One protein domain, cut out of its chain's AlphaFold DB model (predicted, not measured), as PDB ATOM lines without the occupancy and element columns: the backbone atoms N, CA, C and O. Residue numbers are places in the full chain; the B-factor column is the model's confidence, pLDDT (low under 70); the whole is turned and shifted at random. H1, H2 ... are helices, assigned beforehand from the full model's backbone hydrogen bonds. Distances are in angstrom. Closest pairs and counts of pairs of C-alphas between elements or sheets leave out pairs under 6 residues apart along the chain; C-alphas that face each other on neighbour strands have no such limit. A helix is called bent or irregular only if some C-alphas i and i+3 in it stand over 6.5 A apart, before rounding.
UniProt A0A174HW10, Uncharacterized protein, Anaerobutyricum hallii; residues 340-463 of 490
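This is residues 340 to 463 of the 490 residues of an uncharacterized protein of Anaerobutyricum hallii (UniProt A0A174HW10). Look first for one long helix, H1, with the short helix H2 crossing one side of it and the helical hairpin of H3 and H4 packed along it through H4. A loop carries the chain on to H5, which packs on residues 341 to 345 of H1 at one end of the elongated outline; residues 443 to 448 of that loop stick out. The printed part has 124 residues with five named helices, H1 to H5 in chain order, and no named strand: the class is all helix. It is compact, with a radius of gyration of the C-alphas of 16.0 A, and spans 48 by 29 by 25 A.

Find C-alpha 340 at (17.251, -38.286, -12.158); from there H1 runs 29.2 A to residue 360. It is irregular, C-alphas 342 and 345 being 7.3 A apart, with a kink of 31 degrees near residue 347. H2 is residues 378 to 387, H3 residues 391 to 406 (22.5 A), H4 residues 419 to 434 (22.8 A), and H5 residues 451 to 462, ending at C-alpha 462 at (20.757, -32.851, 8.441).

Start at the hub, H1. H2 touches it about perpendicular, at 74 degrees, closest at the C-alphas of Glu 350 and Ala 385, 5.3 A. H4 touches residues 352 to 359 of H1 alone, opposite ways at a steep tilt of 35.2 degrees, only just beyond shallow; the C-alphas of Phe 359 and Lys 422 are closest, 5.2 A. H3 and H4 form a hairpin at a shallow tilt of 21 degrees, closest at the C-alphas of Leu 405 and Ala 423, 7.0 A. H5 touches H1, closest at the C-alphas of Tyr 341 and Ala 453, 7.0 A. Each O i to N i+4 pair is within hydrogen-bond range in H3 and H4, against 15 of 17 in H1, 5 of 6 in H2 and 4 of 8 in H5.

The C-alphas farthest apart, of Ala 366 and Lys 448, are 49.4 A apart. The printed part has no cut; the links H1 to H2, H3 to H4 and H4 to H5 are long. Residues 443 to 463 have pLDDT under 70.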
ATOM      1  N   ASP A 340      15.939 -37.716 -12.478       92.12
ATOM      2  CA  ASP A 340      17.251 -38.286 -12.158       92.12
ATOM      3  C   ASP A 340      17.742 -37.808 -10.800       92.12
ATOM      4  O   ASP A 340      18.232 -38.611 -10.011       92.12
ATOM      5  N   TYR A 341      17.575 -36.516 -10.502       90.50
ATOM      6  CA  TYR A 341      17.949 -35.960  -9.201       90.50
ATOM      7  C   TYR A 341      17.154 -36.604  -8.062       90.50
ATOM      8  O   TYR A 341      17.719 -36.879  -7.008       90.50
ATOM      9  N   ALA A 342      15.869 -36.901  -8.281       90.50
ATOM     10  CA  ALA A 342      15.059 -37.632  -7.307       90.50
ATOM     11  C   ALA A 342      15.547 -39.082  -7.116       90.50
ATOM     12  O   ALA A 342      15.526 -39.598  -6.000       90.50
ATOM     13  N   ARG A 343      16.036 -39.730  -8.185       91.62
ATOM     14  CA  ARG A 343      16.533 -41.117  -8.162       91.62
ATOM     15  C   ARG A 343      17.970 -41.264  -7.649       91.62
ATOM     16  O   ARG A 343      18.353 -42.358  -7.229       91.62
ATOM     17  N   MET A 344      18.762 -40.189  -7.651       93.31
ATOM     18  CA  MET A 344      20.180 -40.190  -7.258       93.31
ATOM     19  C   MET A 344      20.476 -40.900  -5.927       93.31
ATOM     20  O   MET A 344      21.368 -41.751  -5.927       93.31
ATOM     21  N   PRO A 345      19.777 -40.618  -4.805       92.19
ATOM     22  CA  PRO A 345      20.108 -41.241  -3.522       92.19
ATOM     23  C   PRO A 345      19.923 -42.758  -3.532       92.19
ATOM     24  O   PRO A 345      20.734 -43.495  -2.978       92.19
ATOM     25  N   GLU A 346      18.854 -43.230  -4.174       93.81
ATOM     26  CA  GLU A 346      18.578 -44.658  -4.320       93.81
ATOM     27  C   GLU A 346      19.594 -45.315  -5.255       93.81
ATOM     28  O   GLU A 346      20.128 -46.369  -4.927       93.81
ATOM     29  N   TYR A 347      19.942 -44.657  -6.367       94.62
ATOM     30  CA  TYR A 347      20.959 -45.156  -7.295       94.62
ATOM     31  C   TYR A 347      22.331 -45.300  -6.623       94.62
ATOM     32  O   TYR A 347      23.034 -46.286  -6.828       94.62
ATOM     33  N   GLU A 348      22.722 -44.333  -5.791       95.62
ATOM     34  CA  GLU A 348      23.976 -44.416  -5.049       95.62
ATOM     35  C   GLU A 348      23.972 -45.549  -4.019       95.62
ATOM     36  O   GLU A 348      24.970 -46.260  -3.912       95.62
ATOM     37  N   ARG A 349      22.865 -45.761  -3.294       95.25
ATOM     38  CA  ARG A 349      22.740 -46.904  -2.371       95.25
ATOM     39  C   ARG A 349      22.844 -48.232  -3.103       95.25
ATOM     40  O   ARG A 349      23.569 -49.108  -2.651       95.25
ATOM     41  N   GLU A 350      22.186 -48.371  -4.247       95.12
ATOM     42  CA  GLU A 350      22.326 -49.564  -5.082       95.12
ATOM     43  C   GLU A 350      23.765 -49.771  -5.568       95.12
ATOM     44  O   GLU A 350      24.254 -50.896  -5.604       95.12
ATOM     45  N   HIS A 351      24.473 -48.691  -5.898       94.75
ATOM     46  CA  HIS A 351      25.884 -48.770  -6.260       94.75
ATOM     47  C   HIS A 351      26.760 -49.231  -5.082       94.75
ATOM     48  O   HIS A 351      27.724 -49.971  -5.281       94.75
ATOM     49  N   MET A 352      26.435 -48.823  -3.849       97.00
ATOM     50  CA  MET A 352      27.088 -49.354  -2.646       97.00
ATOM     51  C   MET A 352      26.712 -50.814  -2.393       97.00
ATOM     52  O   MET A 352      27.586 -51.607  -2.055       97.00
ATOM     53  N   ALA A 353      25.458 -51.200  -2.630       96.81
ATOM     54  CA  ALA A 353      25.023 -52.590  -2.555       96.81
ATOM     55  C   ALA A 353      25.804 -53.481  -3.535       96.81
ATOM     56  O   ALA A 353      26.305 -54.528  -3.136       96.81
ATOM     57  N   ASP A 354      26.025 -53.028  -4.775       95.25
ATOM     58  CA  ASP A 354      26.853 -53.737  -5.762       95.25
ATOM     59  C   ASP A 354      28.311 -53.904  -5.295       95.25
ATOM     60  O   ASP A 354      28.950 -54.923  -5.571       95.25
ATOM     61  N   LYS A 355      28.863 -52.921  -4.569       95.94
ATOM     62  CA  LYS A 355      30.189 -53.041  -3.944       95.94
ATOM     63  C   LYS A 355      30.180 -54.079  -2.821       95.94
ATOM     64  O   LYS A 355      31.068 -54.925  -2.792       95.94
ATOM     65  N   ILE A 356      29.173 -54.072  -1.952       97.00
ATOM     66  CA  ILE A 356      29.029 -55.052  -0.862       97.00
ATOM     67  C   ILE A 356      28.870 -56.473  -1.425       97.00
ATOM     68  O   ILE A 356      29.538 -57.398  -0.972       97.00
ATOM     69  N   LEU A 357      28.086 -56.651  -2.487       95.94
ATOM     70  CA  LEU A 357      27.989 -57.925  -3.205       95.94
ATOM     71  C   LEU A 357      29.353 -58.398  -3.722       95.94
ATOM     72  O   LEU A 357      29.722 -59.556  -3.532       95.94
ATOM     73  N   ARG A 358      30.149 -57.498  -4.312       94.88
ATOM     74  CA  ARG A 358      31.524 -57.803  -4.750       94.88
ATOM     75  C   ARG A 358      32.462 -58.140  -3.590       94.88
ATOM     76  O   ARG A 358      33.329 -58.992  -3.769       94.88
ATOM     77  N   PHE A 359      32.282 -57.524  -2.421       96.94
ATOM     78  CA  PHE A 359      33.027 -57.876  -1.210       96.94
ATOM     79  C   PHE A 359      32.760 -59.329  -0.799       96.94
ATOM     80  O   PHE A 359      33.707 -60.087  -0.593       96.94
ATOM     81  N   TYR A 360      31.492 -59.752  -0.769       95.31
ATOM     82  CA  TYR A 360      31.112 -61.123  -0.404       95.31
ATOM     83  C   TYR A 360      31.318 -62.158  -1.520       95.31
ATOM     84  O   TYR A 360      31.347 -63.368  -1.264       95.31
ATOM     85  N   ASN A 361      31.476 -61.711  -2.765       92.56
ATOM     86  CA  ASN A 361      31.700 -62.594  -3.900       92.56
ATOM     87  C   ASN A 361      32.998 -63.403  -3.727       92.56
ATOM     88  O   ASN A 361      34.047 -62.856  -3.377       92.56
ATOM     89  N   ARG A 362      32.926 -64.711  -4.011       92.50
ATOM     90  CA  ARG A 362      34.049 -65.671  -3.932       92.50
ATOM     91  C   ARG A 362      34.717 -65.798  -2.556       92.50
ATOM     92  O   ARG A 362      35.827 -66.309  -2.472       92.50
ATOM     93  N   LEU A 363      34.057 -65.355  -1.485       94.06
ATOM     94  CA  LEU A 363      34.457 -65.728  -0.128       94.06
ATOM     95  C   LEU A 363      34.158 -67.211   0.148       94.06
ATOM     96  O   LEU A 363      33.245 -67.753  -0.487       94.06
ATOM     97  N   PRO A 364      34.870 -67.848   1.100       92.00
ATOM     98  CA  PRO A 364      34.582 -69.217   1.519       92.00
ATOM     99  C   PRO A 364      33.092 -69.436   1.820       92.00
ATOM    100  O   PRO A 364      32.400 -68.535   2.301       92.00
ATOM    101  N   GLU A 365      32.580 -70.633   1.532       88.88
ATOM    102  CA  GLU A 365      31.160 -70.958   1.746       88.88
ATOM    103  C   GLU A 365      30.743 -70.812   3.215       88.88
ATOM    104  O   GLU A 365      29.634 -70.363   3.479       88.88
ATOM    105  N   ALA A 366      31.662 -71.085   4.148       90.50
ATOM    106  CA  ALA A 366      31.451 -70.953   5.590       90.50
ATOM    107  C   ALA A 366      31.187 -69.510   6.070       90.50
ATOM    108  O   ALA A 366      30.743 -69.319   7.199       90.50
ATOM    109  N   VAL A 367      31.460 -68.492   5.244       93.00
ATOM    110  CA  VAL A 367      31.189 -67.092   5.593       93.00
ATOM    111  C   VAL A 367      29.687 -66.806   5.520       93.00
ATOM    112  O   VAL A 367      29.075 -66.946   4.456       93.00
ATOM    113  N   ASP A 368      29.113 -66.335   6.631       90.31
ATOM    114  CA  ASP A 368      27.726 -65.859   6.694       90.31
ATOM    115  C   ASP A 368      27.514 -64.668   5.748       90.31
ATOM    116  O   ASP A 368      28.232 -63.664   5.798       90.31
ATOM    117  N   ARG A 369      26.505 -64.776   4.880       92.88
ATOM    118  CA  ARG A 369      26.099 -63.709   3.959       92.88
ATOM    119  C   ARG A 369      24.802 -63.108   4.493       92.88
ATOM    120  O   ARG A 369      23.796 -63.810   4.530       92.88
ATOM    121  N   PRO A 370      24.783 -61.820   4.877       91.81
ATOM    122  CA  PRO A 370      23.636 -61.202   5.541       91.81
ATOM    123  C   PRO A 370      22.494 -60.828   4.572       91.81
ATOM    124  O   PRO A 370      21.815 -59.828   4.786       91.81
ATOM    125  N   PHE A 371      22.316 -61.585   3.488       93.50
ATOM    126  CA  PHE A 371      21.335 -61.355   2.426       93.50
ATOM    127  C   PHE A 371      21.057 -62.649   1.652       93.50
ATOM    128  O   PHE A 371      21.870 -63.578   1.631       93.50
ATOM    129  N   THR A 372      19.922 -62.690   0.963       91.31
ATOM    130  CA  THR A 372      19.507 -63.821   0.131       91.31
ATOM    131  C   THR A 372      20.410 -63.957  -1.092       91.31
ATOM    132  O   THR A 372      20.500 -63.043  -1.904       91.31
ATOM    133  N   ASN A 373      21.039 -65.113  -1.297       84.94
ATOM    134  CA  ASN A 373      21.818 -65.341  -2.514       84.94
ATOM    135  C   ASN A 373      20.904 -65.683  -3.706       84.94
ATOM    136  O   ASN A 373      20.023 -66.537  -3.598       84.94
ATOM    137  N   ASP A 374      21.142 -65.063  -4.858       89.00
ATOM    138  CA  ASP A 374      20.533 -65.434  -6.134       89.00
ATOM    139  C   ASP A 374      21.553 -65.311  -7.279       89.00
ATOM    140  O   ASP A 374      22.636 -64.743  -7.132       89.00
ATOM    141  N   PHE A 375      21.221 -65.893  -8.433       83.75
ATOM    142  CA  PHE A 375      22.160 -65.994  -9.553       83.75
ATOM    143  C   PHE A 375      22.498 -64.635 -10.192       83.75
ATOM    144  O   PHE A 375      23.617 -64.437 -10.659       83.75
ATOM    145  N   PHE A 376      21.540 -63.702 -10.218       85.00
ATOM    146  CA  PHE A 376      21.669 -62.409 -10.903       85.00
ATOM    147  C   PHE A 376      21.973 -61.230  -9.966       85.00
ATOM    148  O   PHE A 376      22.119 -60.104 -10.438       85.00
ATOM    149  N   TRP A 377      22.071 -61.474  -8.658       90.38
ATOM    150  CA  TRP A 377      22.182 -60.457  -7.610       90.38
ATOM    151  C   TRP A 377      21.030 -59.445  -7.580       90.38
ATOM    152  O   TRP A 377      21.183 -58.353  -7.041       90.38
ATOM    153  N   GLU A 378      19.855 -59.781  -8.114       89.62
ATOM    154  CA  GLU A 378      18.728 -58.844  -8.158       89.62
ATOM    155  C   GLU A 378      18.070 -58.681  -6.786       89.62
ATOM    156  O   GLU A 378      17.825 -57.554  -6.343       89.62
ATOM    157  N   LYS A 379      17.787 -59.799  -6.106       92.81
ATOM    158  CA  LYS A 379      17.202 -59.794  -4.759       92.81
ATOM    159  C   LYS A 379      18.146 -59.211  -3.703       92.81
ATOM    160  O   LYS A 379      17.749 -58.236  -3.061       92.81
ATOM    161  N   PRO A 380      19.392 -59.697  -3.541       94.69
ATOM    162  CA  PRO A 380      20.264 -59.184  -2.493       94.69
ATOM    163  C   PRO A 380      20.677 -57.733  -2.719       94.69
ATOM    164  O   PRO A 380      20.843 -57.002  -1.749       94.69
ATOM    165  N   ARG A 381      20.788 -57.260  -3.969       94.81
ATOM    166  CA  ARG A 381      21.054 -55.838  -4.240       94.81
ATOM    167  C   ARG A 381      19.974 -54.941  -3.640       94.81
ATOM    168  O   ARG A 381      20.306 -53.903  -3.072       94.81
ATOM    169  N   LYS A 382      18.701 -55.342  -3.736       94.06
ATOM    170  CA  LYS A 382      17.579 -54.615  -3.122       94.06
ATOM    171  C   LYS A 382      17.618 -54.706  -1.600       94.06
ATOM    172  O   LYS A 382      17.571 -53.669  -0.952       94.06
ATOM    173  N   GLU A 383      17.793 -55.907  -1.048       95.69
ATOM    174  CA  GLU A 383      17.879 -56.117   0.407       95.69
ATOM    175  C   GLU A 383      18.994 -55.275   1.039       95.69
ATOM    176  O   GLU A 383      18.762 -54.558   2.009       95.69
ATOM    177  N   ILE A 384      20.195 -55.294   0.453       96.75
ATOM    178  CA  ILE A 384      21.329 -54.502   0.937       96.75
ATOM    179  C   ILE A 384      21.040 -53.005   0.782       96.75
ATOM    180  O   ILE A 384      21.295 -52.237   1.707       96.75
ATOM    181  N   ALA A 385      20.497 -52.564  -0.359       95.75
ATOM    182  CA  ALA A 385      20.152 -51.157  -0.556       95.75
ATOM    183  C   ALA A 385      19.089 -50.666   0.444       95.75
ATOM    184  O   ALA A 385      19.129 -49.493   0.824       95.75
ATOM    185  N   ASP A 386      18.177 -51.539   0.879       95.25
ATOM    186  CA  ASP A 386      17.200 -51.267   1.933       95.25
ATOM    187  C   ASP A 386      17.854 -51.224   3.319       95.25
ATOM    188  O   ASP A 386      17.620 -50.272   4.059       95.25
ATOM    189  N   VAL A 387      18.750 -52.164   3.642       96.25
ATOM    190  CA  VAL A 387      19.540 -52.137   4.889       96.25
ATOM    191  C   VAL A 387      20.353 -50.845   5.003       96.25
ATOM    192  O   VAL A 387      20.417 -50.248   6.074       96.25
ATOM    193  N   LEU A 388      20.921 -50.363   3.893       95.50
ATOM    194  CA  LEU A 388      21.677 -49.108   3.836       95.50
ATOM    195  C   LEU A 388      20.819 -47.843   4.032       95.50
ATOM    196  O   LEU A 388      21.383 -46.751   4.130       95.50
ATOM    197  N   LYS A 389      19.481 -47.936   4.058       92.94
ATOM    198  CA  LYS A 389      18.608 -46.801   4.415       92.94
ATOM    199  C   LYS A 389      18.581 -46.556   5.922       92.94
ATOM    200  O   LYS A 389      18.446 -45.408   6.336       92.94
ATOM    201  N   GLU A 390      18.731 -47.616   6.710       92.56
ATOM    202  CA  GLU A 390      18.588 -47.592   8.162       92.56
ATOM    203  C   GLU A 390      19.967 -47.515   8.835       92.56
ATOM    204  O   GLU A 390      20.744 -48.466   8.712       92.56
ATOM    205  N   PRO A 391      20.299 -46.447   9.588       90.19
ATOM    206  CA  PRO A 391      21.636 -46.266  10.167       90.19
ATOM    207  C   PRO A 391      22.121 -47.460  11.000       90.19
ATOM    208  O   PRO A 391      23.238 -47.938  10.818       90.19
ATOM    209  N   ILE A 392      21.246 -48.002  11.853       92.25
ATOM    210  CA  ILE A 392      21.552 -49.156  12.714       92.25
ATOM    211  C   ILE A 392      21.782 -50.423  11.874       92.25
ATOM    212  O   ILE A 392      22.654 -51.233  12.185       92.25
ATOM    213  N   GLY A 393      20.988 -50.619  10.817       93.44
ATOM    214  CA  GLY A 393      21.134 -51.758   9.912       93.44
ATOM    215  C   GLY A 393      22.446 -51.691   9.133       93.44
ATOM    216  O   GLY A 393      23.178 -52.678   9.070       93.44
ATOM    217  N   ALA A 394      22.770 -50.510   8.607       94.69
ATOM    218  CA  ALA A 394      24.006 -50.248   7.887       94.69
ATOM    219  C   ALA A 394      25.252 -50.452   8.763       94.69
ATOM    220  O   ALA A 394      26.208 -51.085   8.318       94.69
ATOM    221  N   GLU A 395      25.232 -49.984  10.014       94.25
ATOM    222  CA  GLU A 395      26.341 -50.172  10.956       94.25
ATOM    223  C   GLU A 395      26.545 -51.651  11.314       94.25
ATOM    224  O   GLU A 395      27.671 -52.146  11.278       94.25
ATOM    225  N   LYS A 396      25.464 -52.399  11.569       95.62
ATOM    226  CA  LYS A 396      25.545 -53.851  11.811       95.62
ATOM    227  C   LYS A 396      26.101 -54.610  10.607       95.62
ATOM    228  O   LYS A 396      26.898 -55.531  10.775       95.62
ATOM    229  N   LEU A 397      25.683 -54.242   9.396       96.25
ATOM    230  CA  LEU A 397      26.221 -54.822   8.167       96.25
ATOM    231  C   LEU A 397      27.724 -54.536   8.040       96.25
ATOM    232  O   LEU A 397      28.491 -55.442   7.726       96.25
ATOM    233  N   LEU A 398      28.144 -53.307   8.339       96.31
ATOM    234  CA  LEU A 398      29.546 -52.901   8.302       96.31
ATOM    235  C   LEU A 398      30.403 -53.692   9.300       96.31
ATOM    236  O   LEU A 398      31.421 -54.246   8.904       96.31
ATOM    237  N   GLN A 399      29.938 -53.846  10.545       96.56
ATOM    238  CA  GLN A 399      30.611 -54.650  11.573       96.56
ATOM    239  C   GLN A 399      30.783 -56.116  11.146       96.56
ATOM    240  O   GLN A 399      31.837 -56.713  11.370       96.56
ATOM    241  N   LYS A 400      29.770 -56.706  10.491       96.69
ATOM    242  CA  LYS A 400      29.892 -58.056   9.916       96.69
ATOM    243  C   LYS A 400      30.975 -58.116   8.839       96.69
ATOM    244  O   LYS A 400      31.733 -59.079   8.797       96.69
ATOM    245  N   MET A 401      31.049 -57.112   7.966       97.69
ATOM    246  CA  MET A 401      32.086 -57.056   6.932       97.69
ATOM    247  C   MET A 401      33.489 -56.874   7.533       97.69
ATOM    248  O   MET A 401      34.426 -57.506   7.051       97.69
ATOM    249  N   ASP A 402      33.628 -56.071   8.593       97.94
ATOM    250  CA  ASP A 402      34.889 -55.894   9.328       97.94
ATOM    251  C   ASP A 402      35.393 -57.221   9.908       97.94
ATOM    252  O   ASP A 402      36.546 -57.588   9.681       97.94
ATOM    253  N   ALA A 403      34.521 -57.982  10.579       97.19
ATOM    254  CA  ALA A 403      34.865 -59.304  11.105       97.19
ATOM    255  C   ALA A 403      35.294 -60.271   9.986       97.19
ATOM    256  O   ALA A 403      36.325 -60.930  10.088       97.19
ATOM    257  N   VAL A 404      34.552 -60.288   8.872       97.12
ATOM    258  CA  VAL A 404      34.879 -61.127   7.710       97.12
ATOM    259  C   VAL A 404      36.250 -60.794   7.125       97.12
ATOM    260  O   VAL A 404      36.973 -61.708   6.741       97.12
ATOM    261  N   LEU A 405      36.620 -59.513   7.026       97.12
ATOM    262  CA  LEU A 405      37.932 -59.126   6.501       97.12
ATOM    263  C   LEU A 405      39.066 -59.421   7.497       97.12
ATOM    264  O   LEU A 405      40.166 -59.759   7.063       97.12
ATOM    265  N   ALA A 406      38.809 -59.301   8.804       96.62
ATOM    266  CA  ALA A 406      39.783 -59.600   9.854       96.62
ATOM    267  C   ALA A 406      40.160 -61.091   9.898       96.62
ATOM    268  O   ALA A 406      41.331 -61.416  10.080       96.62
ATOM    269  N   ASP A 407      39.186 -61.976   9.671       95.62
ATOM    270  CA  ASP A 407      39.391 -63.430   9.651       95.62
ATOM    271  C   ASP A 407      39.909 -63.953   8.296       95.62
ATOM    272  O   ASP A 407      40.296 -65.120   8.171       95.62
ATOM    273  N   LEU A 408      39.910 -63.117   7.252       96.00
ATOM    274  CA  LEU A 408      40.349 -63.514   5.917       96.00
ATOM    275  C   LEU A 408      41.890 -63.560   5.843       96.00
ATOM    276  O   LEU A 408      42.539 -62.573   6.193       96.00
ATOM    277  N   PRO A 409      42.501 -64.644   5.325       95.56
ATOM    278  CA  PRO A 409      43.951 -64.708   5.141       95.56
ATOM    279  C   PRO A 409      44.478 -63.562   4.270       95.56
ATOM    280  O   PRO A 409      43.897 -63.246   3.230       95.56
ATOM    281  N   LEU A 410      45.600 -62.956   4.667       95.75
ATOM    282  CA  LEU A 410      46.201 -61.820   3.950       95.75
ATOM    283  C   LEU A 410      46.646 -62.172   2.522       95.75
ATOM    284  O   LEU A 410      46.703 -61.301   1.656       95.75
ATOM    285  N   ASP A 411      46.953 -63.443   2.271       95.44
ATOM    286  CA  ASP A 411      47.301 -63.990   0.961       95.44
ATOM    287  C   ASP A 411      46.072 -64.444   0.150       95.44
ATOM    288  O   ASP A 411      46.228 -65.020  -0.930       95.44
ATOM    289  N   PHE A 412      44.849 -64.161   0.624       96.62
ATOM    290  CA  PHE A 412      43.622 -64.505  -0.087       96.62
ATOM    291  C   PHE A 412      43.636 -63.944  -1.513       96.62
ATOM    292  O   PHE A 412      43.692 -62.730  -1.755       96.62
ATOM    293  N   ASN A 413      43.504 -64.859  -2.467       95.12
ATOM    294  CA  ASN A 413      43.404 -64.558  -3.879       95.12
ATOM    295  C   ASN A 413      42.438 -65.545  -4.535       95.12
ATOM    296  O   ASN A 413      42.590 -66.761  -4.429       95.12
ATOM    297  N   ALA A 414      41.444 -65.013  -5.228       94.19
ATOM    298  CA  ALA A 414      40.516 -65.775  -6.038       94.19
ATOM    299  C   ALA A 414      40.460 -65.153  -7.432       94.19
ATOM    300  O   ALA A 414      40.866 -64.009  -7.654       94.19
ATOM    301  N   TYR A 415      39.912 -65.889  -8.400       90.88
ATOM    302  CA  TYR A 415      39.686 -65.321  -9.725       90.88
ATOM    303  C   TYR A 415      38.960 -63.969  -9.575       90.88
ATOM    304  O   TYR A 415      37.959 -63.880  -8.866       90.88
ATOM    305  N   GLY A 416      39.484 -62.900 -10.177       88.44
ATOM    306  CA  GLY A 416      38.879 -61.562 -10.184       88.44
ATOM    307  C   GLY A 416      38.661 -60.857  -8.832       88.44
ATOM    308  O   GLY A 416      37.883 -59.906  -8.815       88.44
ATOM    309  N   THR A 417      39.265 -61.305  -7.722       94.62
ATOM    310  CA  THR A 417      39.239 -60.585  -6.431       94.62
ATOM    311  C   THR A 417      40.364 -61.050  -5.504       94.62
ATOM    312  O   THR A 417      40.625 -62.242  -5.378       94.62
ATOM    313  N   SER A 418      40.989 -60.107  -4.811       96.50
ATOM    314  CA  SER A 418      42.041 -60.333  -3.816       96.50
ATOM    315  C   SER A 418      41.646 -59.804  -2.434       96.50
ATOM    316  O   SER A 418      40.629 -59.117  -2.292       96.50
ATOM    317  N   TYR A 419      42.468 -60.087  -1.418       96.94
ATOM    318  CA  TYR A 419      42.348 -59.461  -0.099       96.94
ATOM    319  C   TYR A 419      42.333 -57.927  -0.213       96.94
ATOM    320  O   TYR A 419      41.444 -57.273   0.330       96.94
ATOM    321  N   SER A 420      43.262 -57.361  -0.995       97.00
ATOM    322  CA  SER A 420      43.370 -55.910  -1.209       97.00
ATOM    323  C   SER A 420      42.093 -55.320  -1.807       97.00
ATOM    324  O   SER A 420      41.602 -54.311  -1.311       97.00
ATOM    325  N   ASP A 421      41.500 -55.972  -2.815       96.12
ATOM    326  CA  ASP A 421      40.253 -55.487  -3.426       96.12
ATOM    327  C   ASP A 421      39.106 -55.432  -2.407       96.12
ATOM    328  O   ASP A 421      38.285 -54.511  -2.420       96.12
ATOM    329  N   LYS A 422      39.030 -56.425  -1.511       97.06
ATOM    330  CA  LYS A 422      38.003 -56.487  -0.462       97.06
ATOM    331  C   LYS A 422      38.231 -55.419   0.602       97.06
ATOM    332  O   LYS A 422      37.270 -54.754   0.989       97.06
ATOM    333  N   ALA A 423      39.479 -55.208   1.013       97.81
ATOM    334  CA  ALA A 423      39.851 -54.129   1.923       97.81
ATOM    335  C   ALA A 423      39.503 -52.746   1.345       97.81
ATOM    336  O   ALA A 423      38.899 -51.920   2.034       97.81
ATOM    337  N   ASP A 424      39.779 -52.515   0.060       97.44
ATOM    338  CA  ASP A 424      39.452 -51.263  -0.628       97.44
ATOM    339  C   ASP A 424      37.945 -51.029  -0.748       97.44
ATOM    340  O   ASP A 424      37.470 -49.893  -0.614       97.44
ATOM    341  N   ILE A 425      37.170 -52.092  -0.994       97.44
ATOM    342  CA  ILE A 425      35.707 -52.020  -0.977       97.44
ATOM    343  C   ILE A 425      35.222 -51.641   0.421       97.44
ATOM    344  O   ILE A 425      34.472 -50.673   0.551       97.44
ATOM    345  N   LEU A 426      35.659 -52.362   1.457       97.69
ATOM    346  CA  LEU A 426      35.232 -52.119   2.833       97.69
ATOM    347  C   LEU A 426      35.574 -50.692   3.286       97.69
ATOM    348  O   LEU A 426      34.715 -49.991   3.818       97.69
ATOM    349  N   SER A 427      36.778 -50.207   2.964       97.69
ATOM    350  CA  SER A 427      37.198 -48.824   3.225       97.69
ATOM    351  C   SER A 427      36.260 -47.791   2.586       97.69
ATOM    352  O   SER A 427      35.915 -46.783   3.207       97.69
ATOM    353  N   GLN A 428      35.808 -48.027   1.351       96.31
ATOM    354  CA  GLN A 428      34.859 -47.137   0.678       96.31
ATOM    355  C   GLN A 428      33.471 -47.162   1.321       96.31
ATOM    356  O   GLN A 428      32.857 -46.102   1.427       96.31
ATOM    357  N   ILE A 429      32.984 -48.325   1.772       97.25
ATOM    358  CA  ILE A 429      31.697 -48.414   2.481       97.25
ATOM    359  C   ILE A 429      31.775 -47.685   3.829       97.25
ATOM    360  O   ILE A 429      30.873 -46.911   4.144       97.25
ATOM    361  N   HIS A 430      32.881 -47.820   4.572       97.06
ATOM    362  CA  HIS A 430      33.135 -47.027   5.784       97.06
ATOM    363  C   HIS A 430      33.050 -45.523   5.512       97.06
ATOM    364  O   HIS A 430      32.315 -44.804   6.187       97.06
ATOM    365  N   LYS A 431      33.769 -45.036   4.493       96.50
ATOM    366  CA  LYS A 431      33.738 -43.615   4.111       96.50
ATOM    367  C   LYS A 431      32.345 -43.178   3.656       96.50
ATOM    368  O   LYS A 431      31.928 -42.071   3.973       96.50
ATOM    369  N   TYR A 432      31.616 -44.031   2.938       95.50
ATOM    370  CA  TYR A 432      30.251 -43.744   2.498       95.50
ATOM    371  C   TYR A 432      29.308 -43.526   3.683       95.50
ATOM    372  O   TYR A 432      28.599 -42.522   3.719       95.50
ATOM    373  N   LEU A 433      29.332 -44.429   4.668       94.12
ATOM    374  CA  LEU A 433      28.462 -44.359   5.846       94.12
ATOM    375  C   LEU A 433      28.810 -43.185   6.770       94.12
ATOM    376  O   LEU A 433      27.914 -42.604   7.374       94.12
ATOM    377  N   LYS A 434      30.083 -42.772   6.811       93.19
ATOM    378  CA  LYS A 434      30.524 -41.542   7.494       93.19
ATOM    379  C   LYS A 434      30.175 -40.255   6.735       93.19
ATOM    380  O   LYS A 434      30.273 -39.171   7.298       93.19
ATOM    381  N   GLY A 435      29.768 -40.358   5.467       89.88
ATOM    382  CA  GLY A 435      29.501 -39.212   4.593       89.88
ATOM    383  C   GLY A 435      30.742 -38.621   3.908       89.88
ATOM    384  O   GLY A 435      30.624 -37.617   3.206       89.88
ATOM    385  N   ASP A 436      31.905 -39.259   4.048       91.75
ATOM    386  CA  ASP A 436      33.192 -38.838   3.473       91.75
ATOM    387  C   ASP A 436      33.393 -39.308   2.022       91.75
ATOM    388  O   ASP A 436      34.372 -38.949   1.363       91.75
ATOM    389  N   TYR A 437      32.483 -40.135   1.503       92.88
ATOM    390  CA  TYR A 437      32.532 -40.636   0.134       92.88
ATOM    391  C   TYR A 437      31.161 -40.589  -0.543       92.88
ATOM    392  O   TYR A 437      30.137 -40.953   0.034       92.88
ATOM    393  N   THR A 438      31.164 -40.183  -1.811       94.06
ATOM    394  CA  THR A 438      30.005 -40.220  -2.703       94.06
ATOM    395  C   THR A 438      30.457 -40.467  -4.140       94.06
ATOM    396  O   THR A 438      31.529 -40.019  -4.549       94.06
ATOM    397  N   ILE A 439      29.620 -41.142  -4.932       94.38
ATOM    398  CA  ILE A 439      29.827 -41.262  -6.388       94.38
ATOM    399  C   ILE A 439      29.385 -40.007  -7.154       94.38
ATOM    400  O   ILE A 439      29.560 -39.932  -8.370       94.38
ATOM    401  N   PHE A 440      28.816 -39.026  -6.452       94.31
ATOM    402  CA  PHE A 440      28.385 -37.741  -6.988       94.31
ATOM    403  C   PHE A 440      29.126 -36.577  -6.302       94.31
ATOM    404  O   PHE A 440      28.490 -35.734  -5.665       94.31
ATOM    405  N   PRO A 441      30.471 -36.513  -6.382       90.44
ATOM    406  CA  PRO A 441      31.232 -35.461  -5.719       90.44
ATOM    407  C   PRO A 441      30.917 -34.076  -6.299       90.44
ATOM    408  O   PRO A 441      30.655 -33.915  -7.494       90.44
ATOM    409  N   ILE A 442      30.991 -33.056  -5.442       75.50
ATOM    410  CA  ILE A 442      30.872 -31.652  -5.854       75.50
ATOM    411  C   ILE A 442      32.127 -31.272  -6.651       75.50
ATOM    412  O   ILE A 442      33.251 -31.574  -6.247       75.50
ATOM    413  N   ARG A 443      31.945 -30.597  -7.789       62.72
ATOM    414  CA  ARG A 443      33.052 -30.127  -8.634       62.72
ATOM    415  C   ARG A 443      33.847 -29.036  -7.915       62.72
ATOM    416  O   ARG A 443      33.270 -28.045  -7.483       62.72
ATOM    417  N   LYS A 444      35.171 -29.192  -7.832       49.62
ATOM    418  CA  LYS A 444      36.061 -28.265  -7.109       49.62
ATOM    419  C   LYS A 444      36.145 -26.855  -7.720       49.62
ATOM    420  O   LYS A 444      36.485 -25.928  -6.996       49.62
ATOM    421  N   GLU A 445      35.823 -26.669  -9.004       47.66
ATOM    422  CA  GLU A 445      35.926 -25.355  -9.673       47.66
ATOM    423  C   GLU A 445      34.668 -24.473  -9.591       47.66
ATOM    424  O   GLU A 445      34.733 -23.297  -9.935       47.66
ATOM    425  N   GLU A 446      33.531 -24.968  -9.094       44.88
ATOM    426  CA  GLU A 446      32.310 -24.160  -8.995       44.88
ATOM    427  C   GLU A 446      31.585 -24.456  -7.676       44.88
ATOM    428  O   GLU A 446      30.814 -25.406  -7.558       44.88
ATOM    429  N   ASN A 447      31.782 -23.580  -6.684       41.97
ATOM    430  CA  ASN A 447      30.939 -23.439  -5.487       41.97
ATOM    431  C   ASN A 447      29.514 -22.950  -5.848       41.97
ATOM    432  O   ASN A 447      29.002 -21.987  -5.279       41.97
ATOM    433  N   LYS A 448      28.871 -23.580  -6.833       40.78
ATOM    434  CA  LYS A 448      27.465 -23.394  -7.196       40.78
ATOM    435  C   LYS A 448      26.910 -24.733  -7.668       40.78
ATOM    436  O   LYS A 448      26.911 -25.042  -8.852       40.78
ATOM    437  N   LEU A 449      26.407 -25.523  -6.725       42.38
ATOM    438  CA  LEU A 449      25.382 -26.506  -7.058       42.38
ATOM    439  C   LEU A 449      24.127 -25.741  -7.520       42.38
ATOM    440  O   LEU A 449      23.825 -24.679  -6.962       42.38
ATOM    441  N   PRO A 450      23.336 -26.259  -8.472       46.38
ATOM    442  CA  PRO A 450      21.972 -25.783  -8.631       46.38
ATOM    443  C   PRO A 450      21.229 -25.982  -7.300       46.38
ATOM    444  O   PRO A 450      21.354 -27.032  -6.668       46.38
ATOM    445  N   ILE A 451      20.412 -25.002  -6.895       46.50
ATOM    446  CA  ILE A 451      19.612 -24.987  -5.645       46.50
ATOM    447  C   ILE A 451      18.844 -26.315  -5.424       46.50
ATOM    448  O   ILE A 451      18.584 -26.729  -4.298       46.50
ATOM    449  N   LYS A 452      18.526 -27.041  -6.507       48.00
ATOM    450  CA  LYS A 452      17.858 -28.351  -6.475       48.00
ATOM    451  C   LYS A 452      18.757 -29.519  -6.037       48.00
ATOM    452  O   LYS A 452      18.270 -30.404  -5.342       48.00
ATOM    453  N   ALA A 453      20.042 -29.529  -6.401       49.09
ATOM    454  CA  ALA A 453      20.992 -30.552  -5.953       49.09
ATOM    455  C   ALA A 453      21.465 -30.293  -4.512       49.09
ATOM    456  O   ALA A 453      21.709 -31.239  -3.764       49.09
ATOM    457  N   GLU A 454      21.512 -29.021  -4.093       46.00
ATOM    458  CA  GLU A 454      21.784 -28.671  -2.696       46.00
ATOM    459  C   GLU A 454      20.781 -29.305  -1.735       46.00
ATOM    460  O   GLU A 454      21.208 -29.823  -0.714       46.00
ATOM    461  N   ASN A 455      19.480 -29.320  -2.037       47.56
ATOM    462  CA  ASN A 455      18.486 -29.881  -1.116       47.56
ATOM    463  C   ASN A 455      18.646 -31.397  -0.916       47.56
ATOM    464  O   ASN A 455      18.473 -31.884   0.197       47.56
ATOM    465  N   VAL A 456      19.049 -32.137  -1.953       52.88
ATOM    466  CA  VAL A 456      19.258 -33.594  -1.873       52.88
ATOM    467  C   VAL A 456      20.552 -33.931  -1.122       52.88
ATOM    468  O   VAL A 456      20.573 -34.831  -0.284       52.88
ATOM    469  N   VAL A 457      21.631 -33.176  -1.361       49.75
ATOM    470  CA  VAL A 457      22.917 -33.367  -0.662       49.75
ATOM    471  C   VAL A 457      22.867 -32.820   0.776       49.75
ATOM    472  O   VAL A 457      23.454 -33.415   1.678       49.75
ATOM    473  N   LYS A 458      22.127 -31.731   1.036       43.25
ATOM    474  CA  LYS A 458      21.912 -31.174   2.386       43.25
ATOM    475  C   LYS A 458      20.984 -32.045   3.235       43.25
ATOM    476  O   LYS A 458      21.216 -32.122   4.435       43.25
ATOM    477  N   GLN A 459      20.024 -32.775   2.657       40.75
ATOM    478  CA  GLN A 459      19.239 -33.768   3.412       40.75
ATOM    479  C   GLN A 459      20.111 -34.885   4.012       40.75
ATOM    480  O   GLN A 459      19.833 -35.326   5.122       40.75
ATOM    481  N   LYS A 460      21.226 -35.270   3.369       44.91
ATOM    482  CA  LYS A 460      22.230 -36.158   3.993       44.91
ATOM    483  C   LYS A 460      23.018 -35.498   5.135       44.91
ATOM    484  O   LYS A 460      23.492 -36.204   6.012       44.91
ATOM    485  N   LYS A 461      23.159 -34.165   5.147       37.16
ATOM    486  CA  LYS A 461      23.868 -33.418   6.206       37.16
ATOM    487  C   LYS A 461      23.003 -33.062   7.418       37.16
ATOM    488  O   LYS A 461      23.567 -32.675   8.431       37.16
ATOM    489  N   ILE A 462      21.675 -33.171   7.329       31.72
ATOM    490  CA  ILE A 462      20.757 -32.851   8.441       31.72
ATOM    491  C   ILE A 462      20.390 -34.095   9.277       31.72
ATOM    492  O   ILE A 462      19.894 -33.943  10.384       31.72
ATOM    493  N   ASN A 463      20.738 -35.310   8.831       37.19
ATOM    494  CA  ASN A 463      20.643 -36.527   9.650       37.19
ATOM    495  C   ASN A 463      22.012 -37.174   9.969       37.19
ATOM    496  O   ASN A 463      22.248 -38.325   9.600       37.19
TER     497      ASN A 463